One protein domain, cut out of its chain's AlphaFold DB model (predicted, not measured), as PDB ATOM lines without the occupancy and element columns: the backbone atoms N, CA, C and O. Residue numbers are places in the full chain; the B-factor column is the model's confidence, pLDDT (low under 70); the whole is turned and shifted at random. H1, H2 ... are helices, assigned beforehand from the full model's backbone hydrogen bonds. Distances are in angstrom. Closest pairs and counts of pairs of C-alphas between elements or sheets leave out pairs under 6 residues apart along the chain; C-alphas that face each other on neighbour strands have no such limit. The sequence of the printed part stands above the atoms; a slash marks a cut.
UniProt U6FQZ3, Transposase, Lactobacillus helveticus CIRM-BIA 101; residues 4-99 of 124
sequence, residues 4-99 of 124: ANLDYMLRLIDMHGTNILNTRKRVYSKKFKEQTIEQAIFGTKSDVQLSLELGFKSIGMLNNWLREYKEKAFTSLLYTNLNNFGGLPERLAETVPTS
ATOM      1  N   ALA A   4     113.008  80.134  57.386       88.69
ATOM      2  CA  ALA A   4     111.683  80.423  57.934       88.69
ATOM      3  C   ALA A   4     111.744  81.049  59.340       88.69
ATOM      4  O   ALA A   4     110.941  81.912  59.680       88.69
ATOM      5  N   ASN A   5     112.720  80.648  60.161       90.19
ATOM      6  CA  ASN A   5     112.905  81.246  61.484       90.19
ATOM      7  C   ASN A   5     113.473  82.665  61.380       90.19
ATOM      8  O   ASN A   5     113.137  83.506  62.209       90.19
ATOM      9  N   LEU A   6     114.327  82.926  60.385       92.44
ATOM     10  CA  LEU A   6     114.855  84.264  60.130       92.44
ATOM     11  C   LEU A   6     113.752  85.199  59.618       92.44
ATOM     12  O   LEU A   6     113.596  86.282  60.172       92.44
ATOM     13  N   ASP A   7     112.950  84.753  58.645       94.81
ATOM     14  CA  ASP A   7     111.770  85.484  58.155       94.81
ATOM     15  C   ASP A   7     110.821  85.842  59.304       94.81
ATOM     16  O   ASP A   7     110.441  86.999  59.480       94.81
ATOM     17  N   TYR A   8     110.521  84.868  60.167       95.31
ATOM     18  CA  TYR A   8     109.692  85.098  61.345       95.31
ATOM     19  C   TYR A   8     110.277  86.171  62.272       95.31
ATOM     20  O   TYR A   8     109.550  87.049  62.735       95.31
ATOM     21  N   MET A   9     111.583  86.115  62.560       94.56
ATOM     22  CA  MET A   9     112.235  87.103  63.425       94.56
ATOM     23  C   MET A   9     112.217  88.503  62.815       94.56
ATOM     24  O   MET A   9     111.942  89.453  63.543       94.56
ATOM     25  N   LEU A  10     112.474  88.633  61.510       95.38
ATOM     26  CA  LEU A  10     112.415  89.917  60.810       95.38
ATOM     27  C   LEU A  10     111.012  90.520  60.910       95.38
ATOM     28  O   LEU A  10     110.860  91.627  61.411       95.38
ATOM     29  N   ARG A  11     109.973  89.738  60.595       97.00
ATOM     30  CA  ARG A  11     108.571  90.175  60.715       97.00
ATOM     31  C   ARG A  11     108.182  90.553  62.144       97.00
ATOM     32  O   ARG A  11     107.386  91.466  62.353       97.00
ATOM     33  N   LEU A  12     108.726  89.854  63.140       96.12
ATOM     34  CA  LEU A  12     108.493  90.168  64.548       96.12
ATOM     35  C   LEU A  12     109.138  91.507  64.942       96.12
ATOM     36  O   LEU A  12     108.525  92.279  65.680       96.12
ATOM     37  N   ILE A  13     110.351  91.781  64.448       96.25
ATOM     38  CA  ILE A  13     111.038  93.067  64.639       96.25
ATOM     39  C   ILE A  13     110.268  94.184  63.934       96.25
ATOM     40  O   ILE A  13     110.052  95.224  64.547       96.25
ATOM     41  N   ASP A  14     109.822  93.970  62.699       96.88
ATOM     42  CA  ASP A  14     109.084  94.982  61.935       96.88
ATOM     43  C   ASP A  14     107.789  95.401  62.648       96.88
ATOM     44  O   ASP A  14     107.411  96.569  62.624       96.88
ATOM     45  N   MET A  15     107.125  94.462  63.332       96.31
ATOM     46  CA  MET A  15     105.856  94.716  64.019       96.31
ATOM     47  C   MET A  15     106.011  95.324  65.423       96.31
ATOM     48  O   MET A  15     105.187  96.141  65.825       96.31
ATOM     49  N   HIS A  16     107.033  94.923  66.187       95.44
ATOM     50  CA  HIS A  16     107.155  95.272  67.617       95.44
ATOM     51  C   HIS A  16     108.440  96.026  67.979       95.44
ATOM     52  O   HIS A  16     108.652  96.374  69.143       95.44
ATOM     53  N   GLY A  17     109.320  96.254  67.007       95.12
ATOM     54  CA  GLY A  17     110.669  96.771  67.205       95.12
ATOM     55  C   GLY A  17     111.645  95.728  67.761       95.12
ATOM     56  O   GLY A  17     111.283  94.645  68.221       95.12
ATOM     57  N   THR A  18     112.933  96.071  67.773       93.69
ATOM     58  CA  THR A  18     114.025  95.162  68.174       93.69
ATOM     59  C   THR A  18     113.982  94.747  69.652       93.69
ATOM     60  O   THR A  18     114.439  93.658  70.009       93.69
ATOM     61  N   ASN A  19     113.373  95.557  70.523       92.25
ATOM     62  CA  ASN A  19     113.288  95.293  71.966       92.25
ATOM     63  C   ASN A  19     112.496  94.022  72.321       92.25
ATOM     64  O   ASN A  19     112.740  93.415  73.372       92.25
ATOM     65  N   ILE A  20     111.590  93.569  71.446       92.12
ATOM     66  CA  ILE A  20     110.812  92.338  71.654       92.12
ATOM     67  C   ILE A  20     111.732  91.117  71.839       92.12
ATOM     68  O   ILE A  20     111.468  90.242  72.671       92.12
ATOM     69  N   LEU A  21     112.874  91.095  71.145       88.81
ATOM     70  CA  LEU A  21     113.838  89.998  71.195       88.81
ATOM     71  C   LEU A  21     114.609  89.958  72.518       88.81
ATOM     72  O   LEU A  21     114.912  88.870  73.011       88.81
ATOM     73  N   ASN A  22     114.818  91.112  73.150       88.00
ATOM     74  CA  ASN A  22     115.581  91.250  74.395       88.00
ATOM     75  C   ASN A  22     114.733  91.058  75.662       88.00
ATOM     76  O   ASN A  22     115.257  90.981  76.771       88.00
ATOM     77  N   THR A  23     113.412  90.943  75.523       85.25
ATOM     78  CA  THR A  23     112.508  90.793  76.672       85.25
ATOM     79  C   THR A  23     112.726  89.446  77.376       85.25
ATOM     80  O   THR A  23     112.899  88.420  76.719       85.25
ATOM     81  N   ARG A  24     112.689  89.387  78.714       85.44
ATOM     82  CA  ARG A  24     112.768  88.103  79.443       85.44
ATOM     83  C   ARG A  24     111.602  87.168  79.084       85.44
ATOM     84  O   ARG A  24     110.582  87.597  78.546       85.44
ATOM     85  N   LYS A  25     111.753  85.868  79.370       81.12
ATOM     86  CA  LYS A  25     110.694  84.870  79.147       81.12
ATOM     87  C   LYS A  25     109.417  85.312  79.869       81.12
ATOM     88  O   LYS A  25     109.396  85.389  81.094       81.12
ATOM     89  N   ARG A  26     108.366  85.613  79.102       85.00
ATOM     90  CA  ARG A  26     107.056  85.983  79.643       85.00
ATOM     91  C   ARG A  26     106.364  84.742  80.199       85.00
ATOM     92  O   ARG A  26     106.369  83.685  79.565       85.00
ATOM     93  N   VAL A  27     105.774  84.880  81.381       89.00
ATOM     94  CA  VAL A  27     104.849  83.891  81.941       89.00
ATOM     95  C   VAL A  27     103.443  84.339  81.568       89.00
ATOM     96  O   VAL A  27     103.042  85.453  81.891       89.00
ATOM     97  N   TYR A  28     102.714  83.483  80.859       90.62
ATOM     98  CA  TYR A  28     101.356  83.772  80.407       90.62
ATOM     99  C   TYR A  28     100.337  83.146  81.352       90.62
ATOM    100  O   TYR A  28     100.489  81.987  81.750       90.62
ATOM    101  N   SER A  29      99.292  83.903  81.687       92.75
ATOM    102  CA  SER A  29      98.188  83.418  82.515       92.75
ATOM    103  C   SER A  29      97.399  82.316  81.799       92.75
ATOM    104  O   SER A  29      97.373  82.253  80.569       92.75
ATOM    105  N   LYS A  30      96.719  81.454  82.570       88.06
ATOM    106  CA  LYS A  30      95.844  80.397  82.027       88.06
ATOM    107  C   LYS A  30      94.803  80.979  81.060       88.06
ATOM    108  O   LYS A  30      94.735  80.539  79.920       88.06
ATOM    109  N   LYS A  31      94.108  82.041  81.482       88.31
ATOM    110  CA  LYS A  31      93.099  82.745  80.675       88.31
ATOM    111  C   LYS A  31      93.654  83.239  79.336       88.31
ATOM    112  O   LYS A  31      93.023  83.050  78.305       88.31
ATOM    113  N   PHE A  32      94.850  83.832  79.337       93.62
ATOM    114  CA  PHE A  32      95.478  84.304  78.102       93.62
ATOM    115  C   PHE A  32      95.788  83.149  77.142       93.62
ATOM    116  O   PHE A  32      95.538  83.255  75.941       93.62
ATOM    117  N   LYS A  33      96.310  82.032  77.665       91.12
ATOM    118  CA  LYS A  33      96.579  80.839  76.854       91.12
ATOM    119  C   LYS A  33      95.296  80.279  76.241       91.12
ATOM    120  O   LYS A  33      95.293  79.973  75.057       91.12
ATOM    121  N   GLU A  34      94.220  80.188  77.021       87.88
ATOM    122  CA  GLU A  34      92.914  79.704  76.551       87.88
ATOM    123  C   GLU A  34      92.350  80.587  75.434       87.88
ATOM    124  O   GLU A  34      92.019  80.068  74.373       87.88
ATOM    125  N   GLN A  35      92.347  81.911  75.610       90.00
ATOM    126  CA  GLN A  35      91.899  82.853  74.575       90.00
ATOM    127  C   GLN A  35      92.756  82.778  73.306       90.00
ATOM    128  O   GLN A  35      92.244  82.871  72.194       90.00
ATOM    129  N   THR A  36      94.068  82.590  73.459       92.94
ATOM    130  CA  THR A  36      94.978  82.423  72.318       92.94
ATOM    131  C   THR A  36      94.661  81.141  71.544       92.94
ATOM    132  O   THR A  36      94.602  81.161  70.318       92.94
ATOM    133  N   ILE A  37      94.440  80.030  72.251       89.62
ATOM    134  CA  ILE A  37      94.063  78.744  71.650       89.62
ATOM    135  C   ILE A  37      92.705  78.860  70.948       89.62
ATOM    136  O   ILE A  37      92.555  78.381  69.829       89.62
ATOM    137  N   GLU A  38      91.733  79.529  71.567       87.00
ATOM    138  CA  GLU A  38      90.419  79.788  70.976       87.00
ATOM    139  C   GLU A  38      90.547  80.568  69.659       87.00
ATOM    140  O   GLU A  38      90.009  80.153  68.635       87.00
ATOM    141  N   GLN A  39      91.342  81.643  69.645       90.38
ATOM    142  CA  GLN A  39      91.604  82.407  68.424       90.38
ATOM    143  C   GLN A  39      92.353  81.599  67.359       90.38
ATOM    144  O   GLN A  39      92.065  81.763  66.180       90.38
ATOM    145  N   ALA A  40      93.275  80.718  67.742       89.44
ATOM    146  CA  ALA A  40      93.970  79.852  66.790       89.44
ATOM    147  C   ALA A  40      93.031  78.805  66.153       89.44
ATOM    148  O   ALA A  40      93.172  78.463  64.984       89.44
ATOM    149  N   ILE A  41      92.047  78.296  66.902       84.50
ATOM    150  CA  ILE A  41      91.129  77.247  66.424       84.50
ATOM    151  C   ILE A  41      89.936  77.822  65.642       84.50
ATOM    152  O   ILE A  41      89.477  77.204  64.669       84.50
ATOM    153  N   PHE A  42      89.396  78.960  66.088       82.75
ATOM    154  CA  PHE A  42      88.157  79.551  65.564       82.75
ATOM    155  C   PHE A  42      88.367  80.859  64.804       82.75
ATOM    156  O   PHE A  42      87.465  81.303  64.096       82.75
ATOM    157  N   GLY A  43      89.532  81.486  64.944       83.31
ATOM    158  CA  GLY A  43      89.863  82.699  64.215       83.31
ATOM    159  C   GLY A  43      90.126  82.441  62.733       83.31
ATOM    160  O   GLY A  43      90.292  81.312  62.274       83.31
ATOM    161  N   THR A  44      90.180  83.531  61.974       88.31
ATOM    162  CA  THR A  44      90.475  83.532  60.532       88.31
ATOM    163  C   THR A  44      91.962  83.722  60.226       88.31
ATOM    164  O   THR A  44      92.380  83.620  59.074       88.31
ATOM    165  N   LYS A  45      92.767  84.032  61.248       92.00
ATOM    166  CA  LYS A  45      94.203  84.296  61.123       92.00
ATOM    167  C   LYS A  45      94.977  82.986  61.096       92.00
ATOM    168  O   LYS A  45      94.625  82.037  61.787       92.00
ATOM    169  N   SER A  46      96.074  82.961  60.343       93.62
ATOM    170  CA  SER A  46      97.030  81.859  60.440       93.62
ATOM    171  C   SER A  46      97.738  81.878  61.797       93.62
ATOM    172  O   SER A  46      97.966  82.950  62.364       93.62
ATOM    173  N   ASP A  47      98.162  80.709  62.282       93.75
ATOM    174  CA  ASP A  47      98.905  80.588  63.544       93.75
ATOM    175  C   ASP A  47     100.160  81.474  63.558       93.75
ATOM    176  O   ASP A  47     100.485  82.090  64.572       93.75
ATOM    177  N   VAL A  48     100.849  81.592  62.416       95.31
ATOM    178  CA  VAL A  48     102.021  82.469  62.258       95.31
ATOM    179  C   VAL A  48     101.643  83.928  62.479       95.31
ATOM    180  O   VAL A  48     102.322  84.621  63.234       95.31
ATOM    181  N   GLN A  49     100.565  84.391  61.847       96.06
ATOM    182  CA  GLN A  49     100.114  85.772  61.982       96.06
ATOM    183  C   GLN A  49      99.649  86.067  63.411       96.06
ATOM    184  O   GLN A  49     100.065  87.064  63.994       96.06
ATOM    185  N   LEU A  50      98.854  85.173  64.002       97.00
ATOM    186  CA  LEU A  50      98.407  85.293  65.388       97.00
ATOM    187  C   LEU A  50      99.596  85.338  66.363       97.00
ATOM    188  O   LEU A  50      99.652  86.186  67.248       97.00
ATOM    189  N   SER A  51     100.582  84.462  66.169       96.25
ATOM    190  CA  SER A  51     101.811  84.412  66.967       96.25
ATOM    191  C   SER A  51     102.630  85.706  66.863       96.25
ATOM    192  O   SER A  51     103.149  86.183  67.876       96.25
ATOM    193  N   LEU A  52     102.728  86.291  65.664       97.00
ATOM    194  CA  LEU A  52     103.398  87.573  65.444       97.00
ATOM    195  C   LEU A  52     102.656  88.714  66.137       97.00
ATOM    196  O   LEU A  52     103.281  89.462  66.880       97.00
ATOM    197  N   GLU A  53     101.338  88.816  65.971       96.12
ATOM    198  CA  GLU A  53     100.522  89.866  66.597       96.12
ATOM    199  C   GLU A  53     100.586  89.827  68.128       96.12
ATOM    200  O   GLU A  53     100.678  90.869  68.777       96.12
ATOM    201  N   LEU A  54     100.617  88.628  68.715       94.56
ATOM    202  CA  LEU A  54     100.765  88.437  70.161       94.56
ATOM    203  C   LEU A  54     102.207  88.636  70.664       94.56
ATOM    204  O   LEU A  54     102.462  88.578  71.872       94.56
ATOM    205  N   GLY A  55     103.165  88.873  69.764       94.44
ATOM    206  CA  GLY A  55     104.559  89.132  70.110       94.44
ATOM    207  C   GLY A  55     105.300  87.890  70.611       94.44
ATOM    208  O   GLY A  55     106.221  87.993  71.430       94.44
ATOM    209  N   PHE A  56     104.903  86.693  70.174       94.19
ATOM    210  CA  PHE A  56     105.617  85.476  70.535       94.19
ATOM    211  C   PHE A  56     106.950  85.413  69.801       94.19
ATOM    212  O   PHE A  56     107.032  85.546  68.582       94.19
ATOM    213  N   LYS A  57     108.017  85.122  70.546       90.81
ATOM    214  CA  LYS A  57     109.380  85.019  69.998       90.81
ATOM    215  C   LYS A  57     109.570  83.870  69.008       90.81
ATOM    216  O   LYS A  57     110.573  83.823  68.307       90.81
ATOM    217  N   SER A  58     108.652  82.912  69.001       90.69
ATOM    218  CA  SER A  58     108.666  81.773  68.095       90.69
ATOM    219  C   SER A  58     107.262  81.204  67.970       90.69
ATOM    220  O   SER A  58     106.578  81.018  68.979       90.69
ATOM    221  N   ILE A  59     106.899  80.825  66.745       92.69
ATOM    222  CA  ILE A  59     105.683  80.065  66.446       92.69
ATOM    223  C   ILE A  59     105.611  78.731  67.207       92.69
ATOM    224  O   ILE A  59     104.530  78.254  67.546       92.69
ATOM    225  N   GLY A  60     106.765  78.154  67.563       92.25
ATOM    226  CA  GLY A  60     106.834  76.908  68.326       92.25
ATOM    227  C   GLY A  60     106.136  76.990  69.687       92.25
ATOM    228  O   GLY A  60     105.640  75.982  70.181       92.25
ATOM    229  N   MET A  61     106.037  78.185  70.281       91.81
ATOM    230  CA  MET A  61     105.318  78.381  71.541       91.81
ATOM    231  C   MET A  61     103.818  78.121  71.385       91.81
ATOM    232  O   MET A  61     103.248  77.373  72.178       91.81
ATOM    233  N   LEU A  62     103.205  78.701  70.350       94.75
ATOM    234  CA  LEU A  62     101.790  78.504  70.048       94.75
ATOM    235  C   LEU A  62     101.518  77.050  69.650       94.75
ATOM    236  O   LEU A  62     100.595  76.432  70.175       94.75
ATOM    237  N   ASN A  63     102.382  76.469  68.814       92.06
ATOM    238  CA  ASN A  63     102.267  75.070  68.400       92.06
ATOM    239  C   ASN A  63     102.308  74.107  69.595       92.06
ATOM    240  O   ASN A  63     101.520  73.164  69.651       92.06
ATOM    241  N   ASN A  64     103.183  74.356  70.574       93.19
ATOM    242  CA  ASN A  64     103.243  73.544  71.788       93.19
ATOM    243  C   ASN A  64     101.964  73.668  72.620       93.19
ATOM    244  O   ASN A  64     101.446  72.654  73.078       93.19
ATOM    245  N   TRP A  65     101.409  74.871  72.780       93.25
ATOM    246  CA  TRP A  65     100.147  75.042  73.508       93.25
ATOM    247  C   TRP A  65      98.974  74.356  72.806       93.25
ATOM    248  O   TRP A  65      98.166  73.708  73.466       93.25
ATOM    249  N   LEU A  66      98.908  74.435  71.475       88.25
ATOM    250  CA  LEU A  66      97.910  73.715  70.683       88.25
ATOM    251  C   LEU A  66      98.068  72.195  70.807       88.25
ATOM    252  O   LEU A  66      97.072  71.479  70.900       88.25
ATOM    253  N   ARG A  67      99.308  71.692  70.833       88.00
ATOM    254  CA  ARG A  67      99.609  70.269  71.043       88.00
ATOM    255  C   ARG A  67      99.142  69.797  72.417       88.00
ATOM    256  O   ARG A  67      98.374  68.845  72.487       88.00
ATOM    257  N   GLU A  68      99.537  70.499  73.478       85.81
ATOM    258  CA  GLU A  68      99.119  70.196  74.854       85.81
ATOM    259  C   GLU A  68      97.592  70.227  75.001       85.81
ATOM    260  O   GLU A  68      97.009  69.391  75.689       85.81
ATOM    261  N   TYR A  69      96.932  71.187  74.349       84.94
ATOM    262  CA  TYR A  69      95.478  71.286  74.347       84.94
ATOM    263  C   TYR A  69      94.823  70.067  73.685       84.94
ATOM    264  O   TYR A  69      93.925  69.460  74.268       84.94
ATOM    265  N   LYS A  70      95.302  69.670  72.498       78.75
ATOM    266  CA  LYS A  70      94.803  68.489  71.774       78.75
ATOM    267  C   LYS A  70      95.008  67.201  72.567       78.75
ATOM    268  O   LYS A  70      94.091  66.390  72.632       78.75
ATOM    269  N   GLU A  71      96.173  67.030  73.188       81.06
ATOM    270  CA  GLU A  71      96.464  65.865  74.029       81.06
ATOM    271  C   GLU A  71      95.501  65.789  75.213       81.06
ATOM    272  O   GLU A  71      94.875  64.755  75.423       81.06
ATOM    273  N   LYS A  72      95.284  66.899  75.927       79.88
ATOM    274  CA  LYS A  72      94.327  66.941  77.043       79.88
ATOM    275  C   LYS A  72      92.891  66.676  76.597       79.88
ATOM    276  O   LYS A  72      92.178  65.944  77.280       79.88
ATOM    277  N   ALA A  73      92.470  67.232  75.461       70.50
ATOM    278  CA  ALA A  73      91.141  66.994  74.906       70.50
ATOM    279  C   ALA A  73      90.947  65.519  74.520       70.50
ATOM    280  O   ALA A  73      89.932  64.920  74.872       70.50
ATOM    281  N   PHE A  74      91.940  64.914  73.864       68.38
ATOM    282  CA  PHE A  74      91.927  63.497  73.502       68.38
ATOM    283  C   PHE A  74      91.911  62.590  74.734       68.38
ATOM    284  O   PHE A  74      91.103  61.672  74.818       68.38
ATOM    285  N   THR A  75      92.759  62.871  75.720       71.00
ATOM    286  CA  THR A  75      92.781  62.147  76.990       71.00
ATOM    287  C   THR A  75      91.438  62.259  77.709       71.00
ATOM    288  O   THR A  75      90.910  61.249  78.162       71.00
ATOM    289  N   SER A  76      90.836  63.452  77.761       68.50
ATOM    290  CA  SER A  76      89.504  63.635  78.344       68.50
ATOM    291  C   SER A  76      88.432  62.847  77.590       68.50
ATOM    292  O   SER A  76      87.606  62.221  78.240       68.50
ATOM    293  N   LEU A  77      88.456  62.845  76.253       62.50
ATOM    294  CA  LEU A  77      87.560  62.054  75.398       62.50
ATOM    295  C   LEU A  77      87.694  60.550  75.657       62.50
ATOM    296  O   LEU A  77      86.694  59.840  75.786       62.50
ATOM    297  N   LEU A  78      88.935  60.066  75.735       65.69
ATOM    298  CA  LEU A  78      89.242  58.676  76.039       65.69
ATOM    299  C   LEU A  78      88.685  58.311  77.413       65.69
ATOM    300  O   LEU A  78      87.961  57.331  77.518       65.69
ATOM    301  N   TYR A  79      88.938  59.130  78.435       60.25
ATOM    302  CA  TYR A  79      88.364  58.908  79.756       60.25
ATOM    303  C   TYR A  79      86.842  58.979  79.739       60.25
ATOM    304  O   TYR A  79      86.232  58.101  80.310       60.25
ATOM    305  N   THR A  80      86.185  59.922  79.060       55.59
ATOM    306  CA  THR A  80      84.710  59.933  78.993       55.59
ATOM    307  C   THR A  80      84.144  58.686  78.310       55.59
ATOM    308  O   THR A  80      83.157  58.135  78.783       55.59
ATOM    309  N   ASN A  81      84.803  58.183  77.261       55.03
ATOM    310  CA  ASN A  81      84.420  56.931  76.604       55.03
ATOM    311  C   ASN A  81      84.716  55.697  77.472       55.03
ATOM    312  O   ASN A  81      83.939  54.747  77.460       55.03
ATOM    313  N   LEU A  82      85.796  55.720  78.261       47.78
ATOM    314  CA  LEU A  82      86.110  54.700  79.267       47.78
ATOM    315  C   LEU A  82      85.203  54.803  80.503       47.78
ATOM    316  O   LEU A  82      84.922  53.796  81.128       47.78
ATOM    317  N   ASN A  83      84.688  55.982  80.845       47.19
ATOM    318  CA  ASN A  83      83.819  56.211  82.002       47.19
ATOM    319  C   ASN A  83      82.354  55.891  81.705       47.19
ATOM    320  O   ASN A  83      81.583  55.718  82.647       47.19
ATOM    321  N   ASN A  84      82.002  55.675  80.432       45.09
ATOM    322  CA  ASN A  84      80.857  54.837  80.069       45.09
ATOM    323  C   ASN A  84      81.031  53.374  80.557       45.09
ATOM    324  O   ASN A  84      80.066  52.618  80.541       45.09
ATOM    325  N   PHE A  85      82.221  52.995  81.052       44.84
ATOM    326  CA  PHE A  85      82.511  51.794  81.851       44.84
ATOM    327  C   PHE A  85      82.920  52.094  83.319       44.84
ATOM    328  O   PHE A  85      83.240  51.162  84.052       44.84
ATOM    329  N   GLY A  86      82.860  53.353  83.788       42.44
ATOM    330  CA  GLY A  86      83.063  53.722  85.200       42.44
ATOM    331  C   GLY A  86      83.882  54.999  85.475       42.44
ATOM    332  O   GLY A  86      85.094  54.925  85.597       42.44
ATOM    333  N   GLY A  87      83.194  56.135  85.681       48.12
ATOM    334  CA  GLY A  87      83.570  57.229  86.608       48.12
ATOM    335  C   GLY A  87      84.736  58.184  86.261       48.12
ATOM    336  O   GLY A  87      85.904  57.820  86.317       48.12
ATOM    337  N   LEU A  88      84.429  59.473  86.032       45.53
ATOM    338  CA  LEU A  88      85.413  60.549  85.790       45.53
ATOM    339  C   LEU A  88      86.193  60.947  87.060       45.53
ATOM    340  O   LEU A  88      85.561  61.346  88.038       45.53
ATOM    341  N   PRO A  89      87.544  60.929  87.061       47.78
ATOM    342  CA  PRO A  89      88.321  61.407  88.199       47.78
ATOM    343  C   PRO A  89      88.234  62.935  88.335       47.78
ATOM    344  O   PRO A  89      88.542  63.690  87.409       47.78
ATOM    345  N   GLU A  90      87.867  63.373  89.538       45.12
ATOM    346  CA  GLU A  90      87.574  64.749  89.973       45.12
ATOM    347  C   GLU A  90      88.645  65.786  89.574       45.12
ATOM    348  O   GLU A  90      88.336  66.932  89.260       45.12
ATOM    349  N   ARG A  91      89.912  65.368  89.447       43.84
ATOM    350  CA  ARG A  91      91.032  66.251  89.069       43.84
ATOM    351  C   ARG A  91      91.044  66.707  87.610       43.84
ATOM    352  O   ARG A  91      91.722  67.682  87.292       43.84
ATOM    353  N   LEU A  92      90.324  66.026  86.717       45.88
ATOM    354  CA  LEU A  92      90.215  66.439  85.313       45.88
ATOM    355  C   LEU A  92      89.092  67.462  85.103       45.88
ATOM    356  O   LEU A  92      89.229  68.321  84.233       45.88
ATOM    357  N   ALA A  93      88.047  67.444  85.936       44.81
ATOM    358  CA  ALA A  93      86.895  68.339  85.823       44.81
ATOM    359  C   ALA A  93      87.260  69.826  86.018       44.81
ATOM    360  O   ALA A  93      86.697  70.692  85.357       44.81
ATOM    361  N   GLU A  94      88.262  70.131  86.846       42.22
ATOM    362  CA  GLU A  94      88.685  71.514  87.141       42.22
ATOM    363  C   GLU A  94      89.586  72.144  86.056       42.22
ATOM    364  O   GLU A  94      89.892  73.342  86.081       42.22
ATOM    365  N   THR A  95      90.034  71.354  85.075       43.97
ATOM    366  CA  THR A  95      90.973  71.813  84.032       43.97
ATOM    367  C   THR A  95      90.381  71.866  82.635       43.97
ATOM    368  O   THR A  95      91.003  72.460  81.753       43.97
ATOM    369  N   VAL A  96      89.187  71.308  82.439       46.81
ATOM    370  CA  VAL A  96      88.445  71.445  81.189       46.81
ATOM    371  C   VAL A  96      87.851  72.858  81.185       46.81
ATOM    372  O   VAL A  96      87.004  73.150  82.032       46.81
ATOM    373  N   PRO A  97      88.304  73.775  80.304       46.75
ATOM    374  CA  PRO A  97      87.672  75.085  80.196       46.75
ATOM    375  C   PRO A  97      86.182  74.867  79.960       46.75
ATOM    376  O   PRO A  97      85.824  73.950  79.219       46.75
ATOM    377  N   THR A  98      85.338  75.664  80.619       45.91
ATOM    378  CA  THR A  98      83.866  75.632  80.588       45.91
ATOM    379  C   THR A  98      83.369  75.837  79.156       45.91
ATOM    380  O   THR A  98      82.968  76.911  78.732       45.91
ATOM    381  N   SER A  99      83.514  74.789  78.364       47.06
ATOM    382  CA  SER A  99      83.466  74.786  76.916       47.06
ATOM    383  C   SER A  99      82.910  73.438  76.482       47.06
ATOM    384  O   SER A  99      83.428  72.759  75.600       47.06
TER     385      SER A  99
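AT A GLANCE: This is residues 4 to 99 of the 124 residues of the protein "Transposase" of Lactobacillus helveticus CIRM-BIA 101 (UniProt U6FQZ3). One long helix, H5, makes the long axis and runs out as an arm from a loose cluster of helices gathered round its first part: H3 crosses it, H4 packs on its beginning, H1 packs on H4, and short H2 meets H1 at a corner. The far end of H5, residues 81 to 83, and the first residues after it, 84 to 86, stick out free, and the tail with short H6 then folds back near H5. The printed part has 96 residues, with six named helices, H1 to H6 in order, and no named strand: the class is all helix. The whole is loose, with a radius of gyration of the C-alphas of 16.9 A and spans of 55 by 25 by 19 A.

IN THESE COORDINATES: H1, residues 4 to 16, is 18.3 A long and begins with C-alpha 4 at (111.683, 80.423, 57.934). H2 follows at residues 19 to 22, 5.2 A, then H3 at residues 30 to 42, 18.2 A. H4 is residues 47 to 53, 9.9 A. H5, residues 59 to 83, spans 35.9 A and ends with C-alpha 83 at (83.819, 56.211, 82.002). H6, residues 90 to 93, is 5.5 A long.

HOW THE PARTS SIT: H4 is the hub. It touches H1, closest C-alphas Leu 52 and Leu 12 at 5.8 A, with a shallow tilt of 31 degrees, the same way. It touches residues 59 to 62 of H5 at a steep tilt of 53 degrees, opposite ways; the closest C-alphas are Ser 51 and Ile 59, 5.8 A. H3 and H4 only just touch, with 3 pairs of C-alphas within 8 A, the closest Ala 40 and Asp 47 at 6.0 A. H3 and H5 touch about perpendicular, at 90 degrees, closest C-alphas Ile 37 and Leu 66, 6.4 A. H1 and H2 touch only at the corner, closest C-alphas Ile 13 and Ile 20, 7.1 A. H6 is close to H5 but not clearly touching, closest C-alphas Leu 92 and Ser 76, 7.5 A. In H1, H3, H4 and H5 every O i to N i+4 pair is within hydrogen-bond range; H2 and H6 are too short for such a pair.

THE WHOLE: The C-alphas farthest apart are those of Thr 18 and Phe 85, 55.3 A. The printed part has no cut and no long link. Mean pLDDT of the printed part is 79.9; residue 74 and residues 76 to 99 are under 70.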